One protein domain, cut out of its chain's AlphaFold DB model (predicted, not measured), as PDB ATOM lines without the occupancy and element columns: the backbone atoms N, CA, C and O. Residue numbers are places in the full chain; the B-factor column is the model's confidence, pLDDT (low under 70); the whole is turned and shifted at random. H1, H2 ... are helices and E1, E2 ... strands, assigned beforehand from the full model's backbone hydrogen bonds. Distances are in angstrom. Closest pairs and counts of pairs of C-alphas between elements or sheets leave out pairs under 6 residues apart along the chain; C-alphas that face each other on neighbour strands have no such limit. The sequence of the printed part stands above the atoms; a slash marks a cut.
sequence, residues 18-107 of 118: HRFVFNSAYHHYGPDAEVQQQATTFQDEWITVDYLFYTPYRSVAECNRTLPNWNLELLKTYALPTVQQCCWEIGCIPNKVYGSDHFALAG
ATOM      1  N   HIS A  18      -9.286-104.157  -9.910       85.81
ATOM      2  CA  HIS A  18     -10.734-104.328  -9.979       85.81
ATOM      3  C   HIS A  18     -11.361-103.290 -10.910       85.81
ATOM      4  O   HIS A  18     -10.815-102.212 -11.119       85.81
ATOM      5  N   ARG A  19     -12.548-103.606 -11.438       81.69
ATOM      6  CA  ARG A  19     -13.342-102.686 -12.276       81.69
ATOM      7  C   ARG A  19     -14.445-101.953 -11.513       81.69
ATOM      8  O   ARG A  19     -15.224-101.219 -12.108       81.69
ATOM      9  N   PHE A  20     -14.560-102.183 -10.207       80.94
ATOM     10  CA  PHE A  20     -15.491-101.425  -9.380       80.94
ATOM     11  C   PHE A  20     -15.000 -99.989  -9.221       80.94
ATOM     12  O   PHE A  20     -13.826 -99.763  -8.942       80.94
ATOM     13  N   VAL A  21     -15.909 -99.031  -9.367       84.25
ATOM     14  CA  VAL A  21     -15.643 -97.627  -9.056       84.25
ATOM     15  C   VAL A  21     -16.134 -97.404  -7.631       84.25
ATOM     16  O   VAL A  21     -17.293 -97.053  -7.420       84.25
ATOM     17  N   PHE A  22     -15.297 -97.727  -6.647       87.31
ATOM     18  CA  PHE A  22     -15.653 -97.556  -5.241       87.31
ATOM     19  C   PHE A  22     -15.438 -96.115  -4.789       87.31
ATOM     20  O   PHE A  22     -14.415 -95.497  -5.073       87.31
ATOM     21  N   ASN A  23     -16.411 -95.607  -4.050       89.25
ATOM     22  CA  ASN A  23     -16.357 -94.350  -3.330       89.25
ATOM     23  C   ASN A  23     -16.700 -94.638  -1.861       89.25
ATOM     24  O   ASN A  23     -17.617 -95.417  -1.595       89.25
ATOM     25  N   SER A  24     -15.946 -94.080  -0.915       91.94
ATOM     26  CA  SER A  24     -16.247 -94.245   0.512       91.94
ATOM     27  C   SER A  24     -17.327 -93.252   0.921       91.94
ATOM     28  O   SER A  24     -17.209 -92.065   0.636       91.94
ATOM     29  N   ALA A  25     -18.365 -93.711   1.621       94.06
ATOM     30  CA  ALA A  25     -19.385 -92.809   2.150       94.06
ATOM     31  C   ALA A  25     -18.897 -91.962   3.336       94.06
ATOM     32  O   ALA A  25     -19.488 -90.927   3.636       94.06
ATOM     33  N   TYR A  26     -17.824 -92.395   4.000       92.25
ATOM     34  CA  TYR A  26     -17.183 -91.682   5.099       92.25
ATOM     35  C   TYR A  26     -15.794 -91.208   4.655       92.25
ATOM     36  O   TYR A  26     -15.034 -91.958   4.035       92.25
ATOM     37  N   HIS A  27     -15.471 -89.948   4.945       82.50
ATOM     38  CA  HIS A  27     -14.176 -89.359   4.618       82.50
ATOM     39  C   HIS A  27     -13.229 -89.531   5.802       82.50
ATOM     40  O   HIS A  27     -13.389 -88.883   6.830       82.50
ATOM     41  N   HIS A  28     -12.236 -90.402   5.644       74.81
ATOM     42  CA  HIS A  28     -11.258 -90.709   6.694       74.81
ATOM     43  C   HIS A  28      -9.950 -89.910   6.558       74.81
ATOM     44  O   HIS A  28      -9.059 -90.040   7.390       74.81
ATOM     45  N   TYR A  29      -9.825 -89.084   5.513       65.62
ATOM     46  CA  TYR A  29      -8.605 -88.352   5.170       65.62
ATOM     47  C   TYR A  29      -8.934 -86.903   4.790       65.62
ATOM     48  O   TYR A  29      -9.941 -86.647   4.130       65.62
ATOM     49  N   GLY A  30      -8.080 -85.958   5.183       65.88
ATOM     50  CA  GLY A  30      -8.261 -84.528   4.933       65.88
ATOM     51  C   GLY A  30      -7.405 -83.668   5.871       65.88
ATOM     52  O   GLY A  30      -6.839 -84.200   6.822       65.88
ATOM     53  N   PRO A  31      -7.303 -82.348   5.627       61.28
ATOM     54  CA  PRO A  31      -6.497 -81.442   6.452       61.28
ATOM     55  C   PRO A  31      -6.951 -81.394   7.921       61.28
ATOM     56  O   PRO A  31      -6.129 -81.164   8.798       61.28
ATOM     57  N   ASP A  32      -8.225 -81.694   8.188       66.44
ATOM     58  CA  ASP A  32      -8.804 -81.728   9.536       66.44
ATOM     59  C   ASP A  32      -8.894 -83.150  10.126       66.44
ATOM     60  O   ASP A  32      -9.505 -83.350  11.177       66.44
ATOM     61  N   ALA A  33      -8.314 -84.159   9.459       65.12
ATOM     62  CA  ALA A  33      -8.506 -85.567   9.817       65.12
ATOM     63  C   ALA A  33      -7.957 -85.937  11.199       65.12
ATOM     64  O   ALA A  33      -8.509 -86.831  11.826       65.12
ATOM     65  N   GLU A  34      -6.928 -85.251  11.705       64.62
ATOM     66  CA  GLU A  34      -6.419 -85.496  13.065       64.62
ATOM     67  C   GLU A  34      -7.381 -84.990  14.149       64.62
ATOM     68  O   GLU A  34      -7.530 -85.619  15.192       64.62
ATOM     69  N   VAL A  35      -8.080 -83.876  13.902       68.69
ATOM     70  CA  VAL A  35      -9.021 -83.282  14.871       68.69
ATOM     71  C   VAL A  35     -10.401 -83.937  14.773       68.69
ATOM     72  O   VAL A  35     -11.121 -84.047  15.764       68.69
ATOM     73  N   GLN A  36     -10.777 -84.396  13.579       79.75
ATOM     74  CA  GLN A  36     -12.075 -85.010  13.298       79.75
ATOM     75  C   GLN A  36     -11.980 -86.514  13.033       79.75
ATOM     76  O   GLN A  36     -12.881 -87.077  12.409       79.75
ATOM     77  N   GLN A  37     -10.912 -87.174  13.501       89.31
ATOM     78  CA  GLN A  37     -10.734 -88.610  13.304       89.31
ATOM     79  C   GLN A  37     -11.941 -89.344  13.882       89.31
ATOM     80  O   GLN A  37     -12.185 -89.305  15.086       89.31
ATOM     81  N   GLN A  38     -12.716 -89.990  13.018       93.31
ATOM     82  CA  GLN A  38     -13.834 -90.828  13.428       93.31
ATOM     83  C   GLN A  38     -13.311 -92.172  13.935       93.31
ATOM     84  O   GLN A  38     -12.221 -92.608  13.557       93.31
ATOM     85  N   ALA A  39     -14.088 -92.817  14.797       94.94
ATOM     86  CA  ALA A  39     -13.796 -94.160  15.275       94.94
ATOM     87  C   ALA A  39     -14.986 -95.081  15.017       94.94
ATOM     88  O   ALA A  39     -16.139 -94.645  15.019       94.94
ATOM     89  N   THR A  40     -14.695 -96.359  14.802       97.06
ATOM     90  CA  THR A  40     -15.708 -97.396  14.608       97.06
ATOM     91  C   THR A  40     -15.594 -98.507  15.644       97.06
ATOM     92  O   THR A  40     -16.601 -99.145  15.919       97.06
ATOM     93  N   THR A  41     -14.434 -98.696  16.281       97.81
ATOM     94  CA  THR A  41     -14.224 -99.715  17.321       97.81
ATOM     95  C   THR A  41     -13.112 -99.316  18.297       97.81
ATOM     96  O   THR A  41     -12.279 -98.461  17.981       97.81
ATOM     97  N   PHE A  42     -13.102 -99.937  19.480       97.50
ATOM     98  CA  PHE A  42     -12.036 -99.817  20.473       97.50
ATOM     99  C   PHE A  42     -11.258-101.137  20.567       97.50
ATOM    100  O   PHE A  42     -11.791-102.138  21.042       97.50
ATOM    101  N   GLN A  43      -9.992-101.131  20.145       94.50
ATOM    102  CA  GLN A  43      -9.073-102.275  20.232       94.50
ATOM    103  C   GLN A  43      -7.761-101.811  20.864       94.50
ATOM    104  O   GLN A  43      -6.802-101.514  20.162       94.50
ATOM    105  N   ASP A  44      -7.764-101.646  22.188       94.50
ATOM    106  CA  ASP A  44      -6.739-100.945  22.990       94.50
ATOM    107  C   ASP A  44      -6.591 -99.440  22.678       94.50
ATOM    108  O   ASP A  44      -6.205 -98.660  23.550       94.50
ATOM    109  N   GLU A  45      -7.001 -99.008  21.488       95.25
ATOM    110  CA  GLU A  45      -7.184 -97.620  21.082       95.25
ATOM    111  C   GLU A  45      -8.423 -97.463  20.178       95.25
ATOM    112  O   GLU A  45      -8.968 -98.438  19.651       95.25
ATOM    113  N   TRP A  46      -8.901 -96.228  20.013       95.75
ATOM    114  CA  TRP A  46     -10.010 -95.934  19.105       95.75
ATOM    115  C   TRP A  46      -9.526 -95.884  17.663       95.75
ATOM    116  O   TRP A  46      -8.733 -95.016  17.301       95.75
ATOM    117  N   ILE A  47     -10.054 -96.781  16.833       93.81
ATOM    118  CA  ILE A  47      -9.647 -96.929  15.435       93.81
ATOM    119  C   ILE A  47     -10.851 -96.947  14.496       93.81
ATOM    120  O   ILE A  47     -11.985 -97.216  14.896       93.81
ATOM    121  N   THR A  48     -10.588 -96.671  13.219       94.00
ATOM    122  CA  THR A  48     -11.531 -96.914  12.124       94.00
ATOM    123  C   THR A  48     -11.087 -98.144  11.350       94.00
ATOM    124  O   THR A  48     -10.017 -98.146  10.741       94.00
ATOM    125  N   VAL A  49     -11.927 -99.175  11.343       94.75
ATOM    126  CA  VAL A  49     -11.723-100.397  10.539       94.75
ATOM    127  C   VAL A  49     -12.924-100.735   9.660       94.75
ATOM    128  O   VAL A  49     -12.829-101.606   8.798       94.75
ATOM    129  N   ASP A  50     -14.042-100.037   9.855       95.81
ATOM    130  CA  ASP A  50     -15.281-100.264   9.126       95.81
ATOM    131  C   ASP A  50     -15.426 -99.250   7.991       95.81
ATOM    132  O   ASP A  50     -15.209 -98.051   8.170       95.81
ATOM    133  N   TYR A  51     -15.853 -99.733   6.825       94.94
ATOM    134  CA  TYR A  51     -16.010 -98.922   5.621       94.94
ATOM    135  C   TYR A  51     -17.357 -99.191   4.961       94.94
ATOM    136  O   TYR A  51     -17.837-100.325   4.919       94.94
ATOM    137  N   LEU A  52     -17.940 -98.147   4.373       95.81
ATOM    138  CA  LEU A  52     -19.139 -98.255   3.549       95.81
ATOM    139  C   LEU A  52     -18.834 -97.725   2.148       95.81
ATOM    140  O   LEU A  52     -18.883 -96.520   1.901       95.81
ATOM    141  N   PHE A  53     -18.499 -98.642   1.240       94.50
ATOM    142  CA  PHE A  53     -18.226 -98.317  -0.157       94.50
ATOM    143  C   PHE A  53     -19.490 -98.390  -1.010       94.50
ATOM    144  O   PHE A  53     -20.308 -99.299  -0.868       94.50
ATOM    145  N   TYR A  54     -19.621 -97.455  -1.944       92.31
ATOM    146  CA  TYR A  54     -20.685 -97.434  -2.941       92.31
ATOM    147  C   TYR A  54     -20.126 -97.041  -4.309       92.31
ATOM    148  O   TYR A  54     -19.034 -96.488  -4.414       92.31
ATOM    149  N   THR A  55     -20.873 -97.333  -5.372       87.69
ATOM    150  CA  THR A  55     -20.520 -96.923  -6.733       87.69
ATOM    151  C   THR A  55     -21.500 -95.852  -7.198       87.69
ATOM    152  O   THR A  55     -22.650 -96.194  -7.468       87.69
ATOM    153  N   PRO A  56     -21.078 -94.575  -7.293       80.06
ATOM    154  CA  PRO A  56     -21.977 -93.482  -7.660       80.06
ATOM    155  C   PRO A  56     -22.422 -93.551  -9.123       80.06
ATOM    156  O   PRO A  56     -23.572 -93.262  -9.441       80.06
ATOM    157  N   TYR A  57     -21.520 -93.998 -10.001       72.56
ATOM    158  CA  TYR A  57     -21.724 -94.048 -11.444       72.56
ATOM    159  C   TYR A  57     -21.177 -95.353 -12.021       72.56
ATOM    160  O   TYR A  57     -20.052 -95.749 -11.708       72.56
ATOM    161  N   ARG A  58     -21.900 -95.959 -12.968       61.28
ATOM    162  CA  ARG A  58     -21.225 -96.611 -14.098       61.28
ATOM    163  C   ARG A  58     -21.188 -95.607 -15.238       61.28
ATOM    164  O   ARG A  58     -22.222 -95.073 -15.620       61.28
ATOM    165  N   SER A  59     -19.988 -95.284 -15.707       49.66
ATOM    166  CA  SER A  59     -19.784 -94.174 -16.636       49.66
ATOM    167  C   SER A  59     -20.593 -94.357 -17.927       49.66
ATOM    168  O   SER A  59     -20.706 -95.460 -18.461       49.66
ATOM    169  N   VAL A  60     -21.103 -93.253 -18.475       49.47
ATOM    170  CA  VAL A  60     -21.722 -93.206 -19.814       49.47
ATOM    171  C   VAL A  60     -20.738 -93.679 -20.902       49.47
ATOM    172  O   VAL A  60     -21.166 -94.168 -21.940       49.47
ATOM    173  N   ALA A  61     -19.423 -93.613 -20.648       52.53
ATOM    174  CA  ALA A  61     -18.380 -94.132 -21.536       52.53
ATOM    175  C   ALA A  61     -18.259 -95.675 -21.524       52.53
ATOM    176  O   ALA A  61     -17.796 -96.253 -22.504       52.53
ATOM    177  N   GLU A  62     -18.699 -96.345 -20.453       51.47
ATOM    178  CA  GLU A  62     -18.767 -97.815 -20.335       51.47
ATOM    179  C   GLU A  62     -20.192 -98.367 -20.497       51.47
ATOM    180  O   GLU A  62     -20.389 -99.583 -20.587       51.47
ATOM    181  N   CYS A  63     -21.191 -97.485 -20.578       47.72
ATOM    182  CA  CYS A  63     -22.529 -97.828 -21.036       47.72
ATOM    183  C   CYS A  63     -22.476 -98.131 -22.539       47.72
ATOM    184  O   CYS A  63     -22.857 -97.326 -23.388       47.72
ATOM    185  N   ASN A  64     -22.052 -99.348 -22.886       49.84
ATOM    186  CA  ASN A  64     -22.597 -99.990 -24.075       49.84
ATOM    187  C   ASN A  64     -24.127 -99.865 -24.000       49.84
ATOM    188  O   ASN A  64     -24.691 -99.973 -22.911       49.84
ATOM    189  N   ARG A  65     -24.777 -99.629 -25.147       52.84
ATOM    190  CA  ARG A  65     -26.212 -99.303 -25.339       52.84
ATOM    191  C   ARG A  65     -27.231-100.291 -24.723       52.84
ATOM    192  O   ARG A  65     -28.408-100.229 -25.042       52.84
ATOM    193  N   THR A  66     -26.790-101.221 -23.886       54.31
ATOM    194  CA  THR A  66     -27.546-102.317 -23.288       54.31
ATOM    195  C   THR A  66     -27.567-102.307 -21.757       54.31
ATOM    196  O   THR A  66     -28.245-103.158 -21.188       54.31
ATOM    197  N   LEU A  67     -26.870-101.386 -21.069       52.88
ATOM    198  CA  LEU A  67     -26.941-101.276 -19.603       52.88
ATOM    199  C   LEU A  67     -27.519 -99.926 -19.144       52.88
ATOM    200  O   LEU A  67     -27.131 -98.883 -19.669       52.88
ATOM    201  N   PRO A  68     -28.435 -99.927 -18.159       54.62
ATOM    202  CA  PRO A  68     -29.074 -98.712 -17.666       54.62
ATOM    203  C   PRO A  68     -28.090 -97.804 -16.911       54.62
ATOM    204  O   PRO A  68     -27.314 -98.250 -16.065       54.62
ATOM    205  N   ASN A  69     -28.172 -96.503 -17.203       60.41
ATOM    206  CA  ASN A  69     -27.480 -95.423 -16.499       60.41
ATOM    207  C   ASN A  69     -28.082 -95.223 -15.093       60.41
ATOM    208  O   ASN A  69     -28.929 -94.356 -14.887       60.41
ATOM    209  N   TRP A  70     -27.711 -96.070 -14.133       67.31
ATOM    210  CA  TRP A  70     -28.098 -95.890 -12.733       67.31
ATOM    211  C   TRP A  70     -27.180 -94.885 -12.040       67.31
ATOM    212  O   TRP A  70     -25.956 -95.011 -12.115       67.31
ATOM    213  N   ASN A  71     -27.777 -93.941 -11.314       78.25
ATOM    214  CA  ASN A  71     -27.054 -93.004 -10.455       78.25
ATOM    215  C   ASN A  71     -27.378 -93.317  -8.990       78.25
ATOM    216  O   ASN A  71     -28.552 -93.274  -8.612       78.25
ATOM    217  N   LEU A  72     -26.360 -93.653  -8.195       87.88
ATOM    218  CA  LEU A  72     -26.495 -93.874  -6.756       87.88
ATOM    219  C   LEU A  72     -25.835 -92.715  -6.008       87.88
ATOM    220  O   LEU A  72     -24.634 -92.710  -5.754       87.88
ATOM    221  N   GLU A  73     -26.638 -91.730  -5.638       90.06
ATOM    222  CA  GLU A  73     -26.163 -90.543  -4.939       90.06
ATOM    223  C   GLU A  73     -26.200 -90.764  -3.424       90.06
ATOM    224  O   GLU A  73     -27.232 -91.148  -2.866       90.06
ATOM    225  N   LEU A  74     -25.087 -90.503  -2.736       92.94
ATOM    226  CA  LEU A  74     -25.053 -90.457  -1.277       92.94
ATOM    227  C   LEU A  74     -25.652 -89.133  -0.793       92.94
ATOM    228  O   LEU A  74     -25.052 -88.076  -0.953       92.94
ATOM    229  N   LEU A  75     -26.820 -89.197  -0.154       94.88
ATOM    230  CA  LEU A  75     -27.520 -88.013   0.348       94.88
ATOM    231  C   LEU A  75     -27.018 -87.570   1.724       94.88
ATOM    232  O   LEU A  75     -27.002 -86.380   2.024       94.88
ATOM    233  N   LYS A  76     -26.726 -88.531   2.607       96.00
ATOM    234  CA  LYS A  76     -26.237 -88.282   3.972       96.00
ATOM    235  C   LYS A  76     -25.686 -89.551   4.607       96.00
ATOM    236  O   LYS A  76     -26.128 -90.647   4.266       96.00
ATOM    237  N   THR A  77     -24.836 -89.386   5.608       95.81
ATOM    238  CA  THR A  77     -24.415 -90.450   6.523       95.81
ATOM    239  C   THR A  77     -24.905 -90.177   7.939       95.81
ATOM    240  O   THR A  77     -25.201 -89.038   8.308       95.81
ATOM    241  N   TYR A  78     -25.040 -91.236   8.733       95.19
ATOM    242  CA  TYR A  78     -25.129 -91.096  10.179       95.19
ATOM    243  C   TYR A  78     -23.726 -90.813  10.708       95.19
ATOM    244  O   TYR A  78     -22.800 -91.569  10.412       95.19
ATOM    245  N   ALA A  79     -23.561 -89.704  11.427       92.75
ATOM    246  CA  ALA A  79     -22.252 -89.276  11.896       92.75
ATOM    247  C   ALA A  79     -21.676 -90.296  12.886       92.75
ATOM    248  O   ALA A  79     -22.361 -90.721  13.817       92.75
ATOM    249  N   LEU A  80     -20.416 -90.667  12.674       94.38
ATOM    250  CA  LEU A  80     -19.642 -91.399  13.667       94.38
ATOM    251  C   LEU A  80     -19.105 -90.424  14.716       94.38
ATOM    252  O   LEU A  80     -18.784 -89.281  14.363       94.38
ATOM    253  N   PRO A  81     -18.969 -90.863  15.977       94.38
ATOM    254  CA  PRO A  81     -18.265 -90.080  16.977       94.38
ATOM    255  C   PRO A  81     -16.784 -89.945  16.603       94.38
ATOM    256  O   PRO A  81     -16.183 -90.843  16.002       94.38
ATOM    257  N   THR A  82     -16.186 -88.817  16.971       93.38
ATOM    258  CA  THR A  82     -14.735 -88.643  16.867       93.38
ATOM    259  C   THR A  82     -14.020 -89.428  17.962       93.38
ATOM    260  O   THR A  82     -14.601 -89.712  19.011       93.38
ATOM    261  N   VAL A  83     -12.736 -89.728  17.771       93.62
ATOM    262  CA  VAL A  83     -11.867 -90.326  18.798       93.62
ATOM    263  C   VAL A  83     -11.944 -89.526  20.103       93.62
ATOM    264  O   VAL A  83     -12.090 -90.103  21.176       93.62
ATOM    265  N   GLN A  84     -11.939 -88.193  20.021       93.25
ATOM    266  CA  GLN A  84     -12.054 -87.311  21.183       93.25
ATOM    267  C   GLN A  84     -13.390 -87.479  21.923       93.25
ATOM    268  O   GLN A  84     -13.392 -87.632  23.146       93.25
ATOM    269  N   GLN A  85     -14.514 -87.503  21.198       94.44
ATOM    270  CA  GLN A  85     -15.834 -87.769  21.786       94.44
ATOM    271  C   GLN A  85     -15.883 -89.161  22.418       94.44
ATOM    272  O   GLN A  85     -16.403 -89.334  23.519       94.44
ATOM    273  N   CYS A  86     -15.285 -90.153  21.762       96.19
ATOM    274  CA  CYS A  86     -15.234 -91.503  22.291       96.19
ATOM    275  C   CYS A  86     -14.435 -91.577  23.602       96.19
ATOM    276  O   CYS A  86     -14.887 -92.201  24.562       96.19
ATOM    277  N   CYS A  87     -13.285 -90.903  23.677       94.44
ATOM    278  CA  CYS A  87     -12.453 -90.840  24.877       94.44
ATOM    279  C   CYS A  87     -13.135 -90.123  26.049       94.44
ATOM    280  O   CYS A  87     -12.957 -90.535  27.194       94.44
ATOM    281  N   TRP A  88     -13.873 -89.040  25.790       94.81
ATOM    282  CA  TRP A  88     -14.415 -88.183  26.852       94.81
ATOM    283  C   TRP A  88     -15.843 -88.530  27.275       94.81
ATOM    284  O   TRP A  88     -16.185 -88.331  28.440       94.81
ATOM    285  N   GLU A  89     -16.669 -89.044  26.363       95.25
ATOM    286  CA  GLU A  89     -18.107 -89.220  26.598       95.25
ATOM    287  C   GLU A  89     -18.541 -90.689  26.594       95.25
ATOM    288  O   GLU A  89     -19.455 -91.057  27.334       95.25
ATOM    289  N   ILE A  90     -17.906 -91.538  25.777       96.00
ATOM    290  CA  ILE A  90     -18.364 -92.920  25.558       96.00
ATOM    291  C   ILE A  90     -17.588 -93.927  26.417       96.00
ATOM    292  O   ILE A  90     -18.200 -94.804  27.032       96.00
ATOM    293  N   GLY A  91     -16.258 -93.803  26.485       95.50
ATOM    294  CA  GLY A  91     -15.379 -94.817  27.077       95.50
ATOM    295  C   GLY A  91     -15.385 -96.133  26.286       95.50
ATOM    296  O   GLY A  91     -16.028 -96.233  25.250       95.50
ATOM    297  N   CYS A  92     -14.676 -97.162  26.754       97.00
ATOM    298  CA  CYS A  92     -14.563 -98.434  26.028       97.00
ATOM    299  C   CYS A  92     -15.938 -99.030  25.671       97.00
ATOM    300  O   CYS A  92     -16.875 -98.983  26.477       97.00
ATOM    301  N   ILE A  93     -16.037 -99.623  24.482       97.25
ATOM    302  CA  ILE A  93     -17.177-100.432  24.043       97.25
ATOM    303  C   ILE A  93     -16.726-101.897  23.889       97.25
ATOM    304  O   ILE A  93     -15.560-102.125  23.572       97.25
ATOM    305  N   PRO A  94     -17.597-102.889  24.140       97.62
ATOM    306  CA  PRO A  94     -18.984-102.744  24.567       97.62
ATOM    307  C   PRO A  94     -19.094-102.269  26.026       97.62
ATOM    308  O   PRO A  94     -18.202-102.474  26.848       97.62
ATOM    309  N   ASN A  95     -20.210-101.625  26.362       96.50
ATOM    310  CA  ASN A  95     -20.528-101.158  27.710       96.50
ATOM    311  C   ASN A  95     -22.047-101.193  27.973       96.50
ATOM    312  O   ASN A  95     -22.813-101.796  27.227       96.50
ATOM    313  N   LYS A  96     -22.509-100.564  29.063       97.38
ATOM    314  CA  LYS A  96     -23.931-100.585  29.466       97.38
ATOM    315  C   LYS A  96     -24.878 -99.906  28.467       97.38
ATOM    316  O   LYS A  96     -26.074-100.173  28.517       97.38
ATOM    317  N   VAL A  97     -24.363 -99.013  27.622       96.94
ATOM    318  CA  VAL A  97     -25.131 -98.268  26.612       96.94
ATOM    319  C   VAL A  97     -24.931 -98.881  25.225       96.94
ATOM    320  O   VAL A  97     -25.886 -98.989  24.458       96.94
ATOM    321  N   TYR A  98     -23.711 -99.327  24.917       96.94
ATOM    322  CA  TYR A  98     -23.335 -99.883  23.618       96.94
ATOM    323  C   TYR A  98     -23.073-101.386  23.728       96.94
ATOM    324  O   TYR A  98     -22.051-101.805  24.261       96.94
ATOM    325  N   GLY A  99     -23.992-102.207  23.217       97.44
ATOM    326  CA  GLY A  99     -23.894-103.672  23.307       97.44
ATOM    327  C   GLY A  99     -22.948-104.338  22.298       97.44
ATOM    328  O   GLY A  99     -22.725-105.539  22.396       97.44
ATOM    329  N   SER A 100     -22.426-103.576  21.336       97.81
ATOM    330  CA  SER A 100     -21.485-104.010  20.297       97.81
ATOM    331  C   SER A 100     -20.112-103.383  20.553       97.81
ATOM    332  O   SER A 100     -20.034-102.284  21.105       97.81
ATOM    333  N   ASP A 101     -19.047-104.060  20.137       97.44
ATOM    334  CA  ASP A 101     -17.673-103.544  20.083       97.44
ATOM    335  C   ASP A 101     -17.400-102.693  18.826       97.44
ATOM    336  O   ASP A 101     -16.345-102.069  18.718       97.44
ATOM    337  N   HIS A 102     -18.368-102.611  17.908       98.31
ATOM    338  CA  HIS A 102     -18.347-101.728  16.740       98.31
ATOM    339  C   HIS A 102     -19.558-100.784  16.688       98.31
ATOM    340  O   HIS A 102     -20.693-101.188  16.977       98.31
ATOM    341  N   PHE A 103     -19.338 -99.545  16.240       97.56
ATOM    342  CA  PHE A 103     -20.389 -98.611  15.839       97.56
ATOM    343  C   PHE A 103     -20.924 -98.953  14.446       97.56
ATOM    344  O   PHE A 103     -20.175 -99.238  13.515       97.56
ATOM    345  N   ALA A 104     -22.244 -98.875  14.280       96.75
ATOM    346  CA  ALA A 104     -22.879 -99.116  12.993       96.75
ATOM    347  C   ALA A 104     -22.645 -97.950  12.017       96.75
ATOM    348  O   ALA A 104     -22.876 -96.786  12.351       96.75
ATOM    349  N   LEU A 105     -22.277 -98.278  10.778       97.19
ATOM    350  CA  LEU A 105     -22.277 -97.341   9.655       97.19
ATOM    351  C   LEU A 105     -23.670 -97.272   9.026       97.19
ATOM    352  O   LEU A 105     -24.343 -98.291   8.866       97.19
ATOM    353  N   ALA A 106     -24.089 -96.080   8.606       97.00
ATOM    354  CA  ALA A 106     -25.348 -95.911   7.890       97.00
ATOM    355  C   ALA A 106     -25.276 -94.757   6.888       97.00
ATOM    356  O   ALA A 106     -24.933 -93.628   7.233       97.00
ATOM    357  N   GLY A 107     -25.667 -95.035   5.645       96.25
ATOM    358  CA  GLY A 107     -25.812 -94.046   4.578       96.25
ATOM    359  C   GLY A 107     -27.238 -94.029   4.036       96.25
ATOM    360  O   GLY A 107     -27.887 -95.071   3.938       96.25
TER     361      GLY A 107
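What this domain is: This is residues 18 to 107 of the 118 residues of an uncharacterized protein of Anopheles maculatus (UniProt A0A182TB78). With little regular structure, this is a long, loop-rich body: the small hairpin E1 E2 and the short helix H1 sit near one end, E3 runs lengthwise, and residues 61 to 66 stick out at the other end. The 90 printed residues hold E1, E2, E3 and H1 in that order, 21 residues in a mixed class; E1 and E2 form an antiparallel sheet. It is loose, radius of gyration of the C-alphas 17.1 A, spanning 54 by 31 by 24 A.

How they stand to each other: E1, residues 41 to 43, and E2, residues 45 to 47, form a hairpin, with N 45 and O 43 within hydrogen-bond range at 2.8 A. H1, residues 83 to 90, comes closest to E2 at the C-alphas of Val 83 and Trp 46, 5.9 A; every O i to N i+4 pair in H1 is within hydrogen-bond range. E3, residues 71 to 77, pairs with no named strand and is apart from H1.

Where its parts are: E1 begins at C-alpha 41 (-14.224, -99.715, 17.321). E3 is 17.4 A long; H1, 9.7 A, ends at C-alpha 90 (-18.364, -92.920, 25.558).

The domain as a whole: The printed part has no cut. The link E2 to E3 is long. Residues 29 to 35 and 58 to 70 have pLDDT under 70.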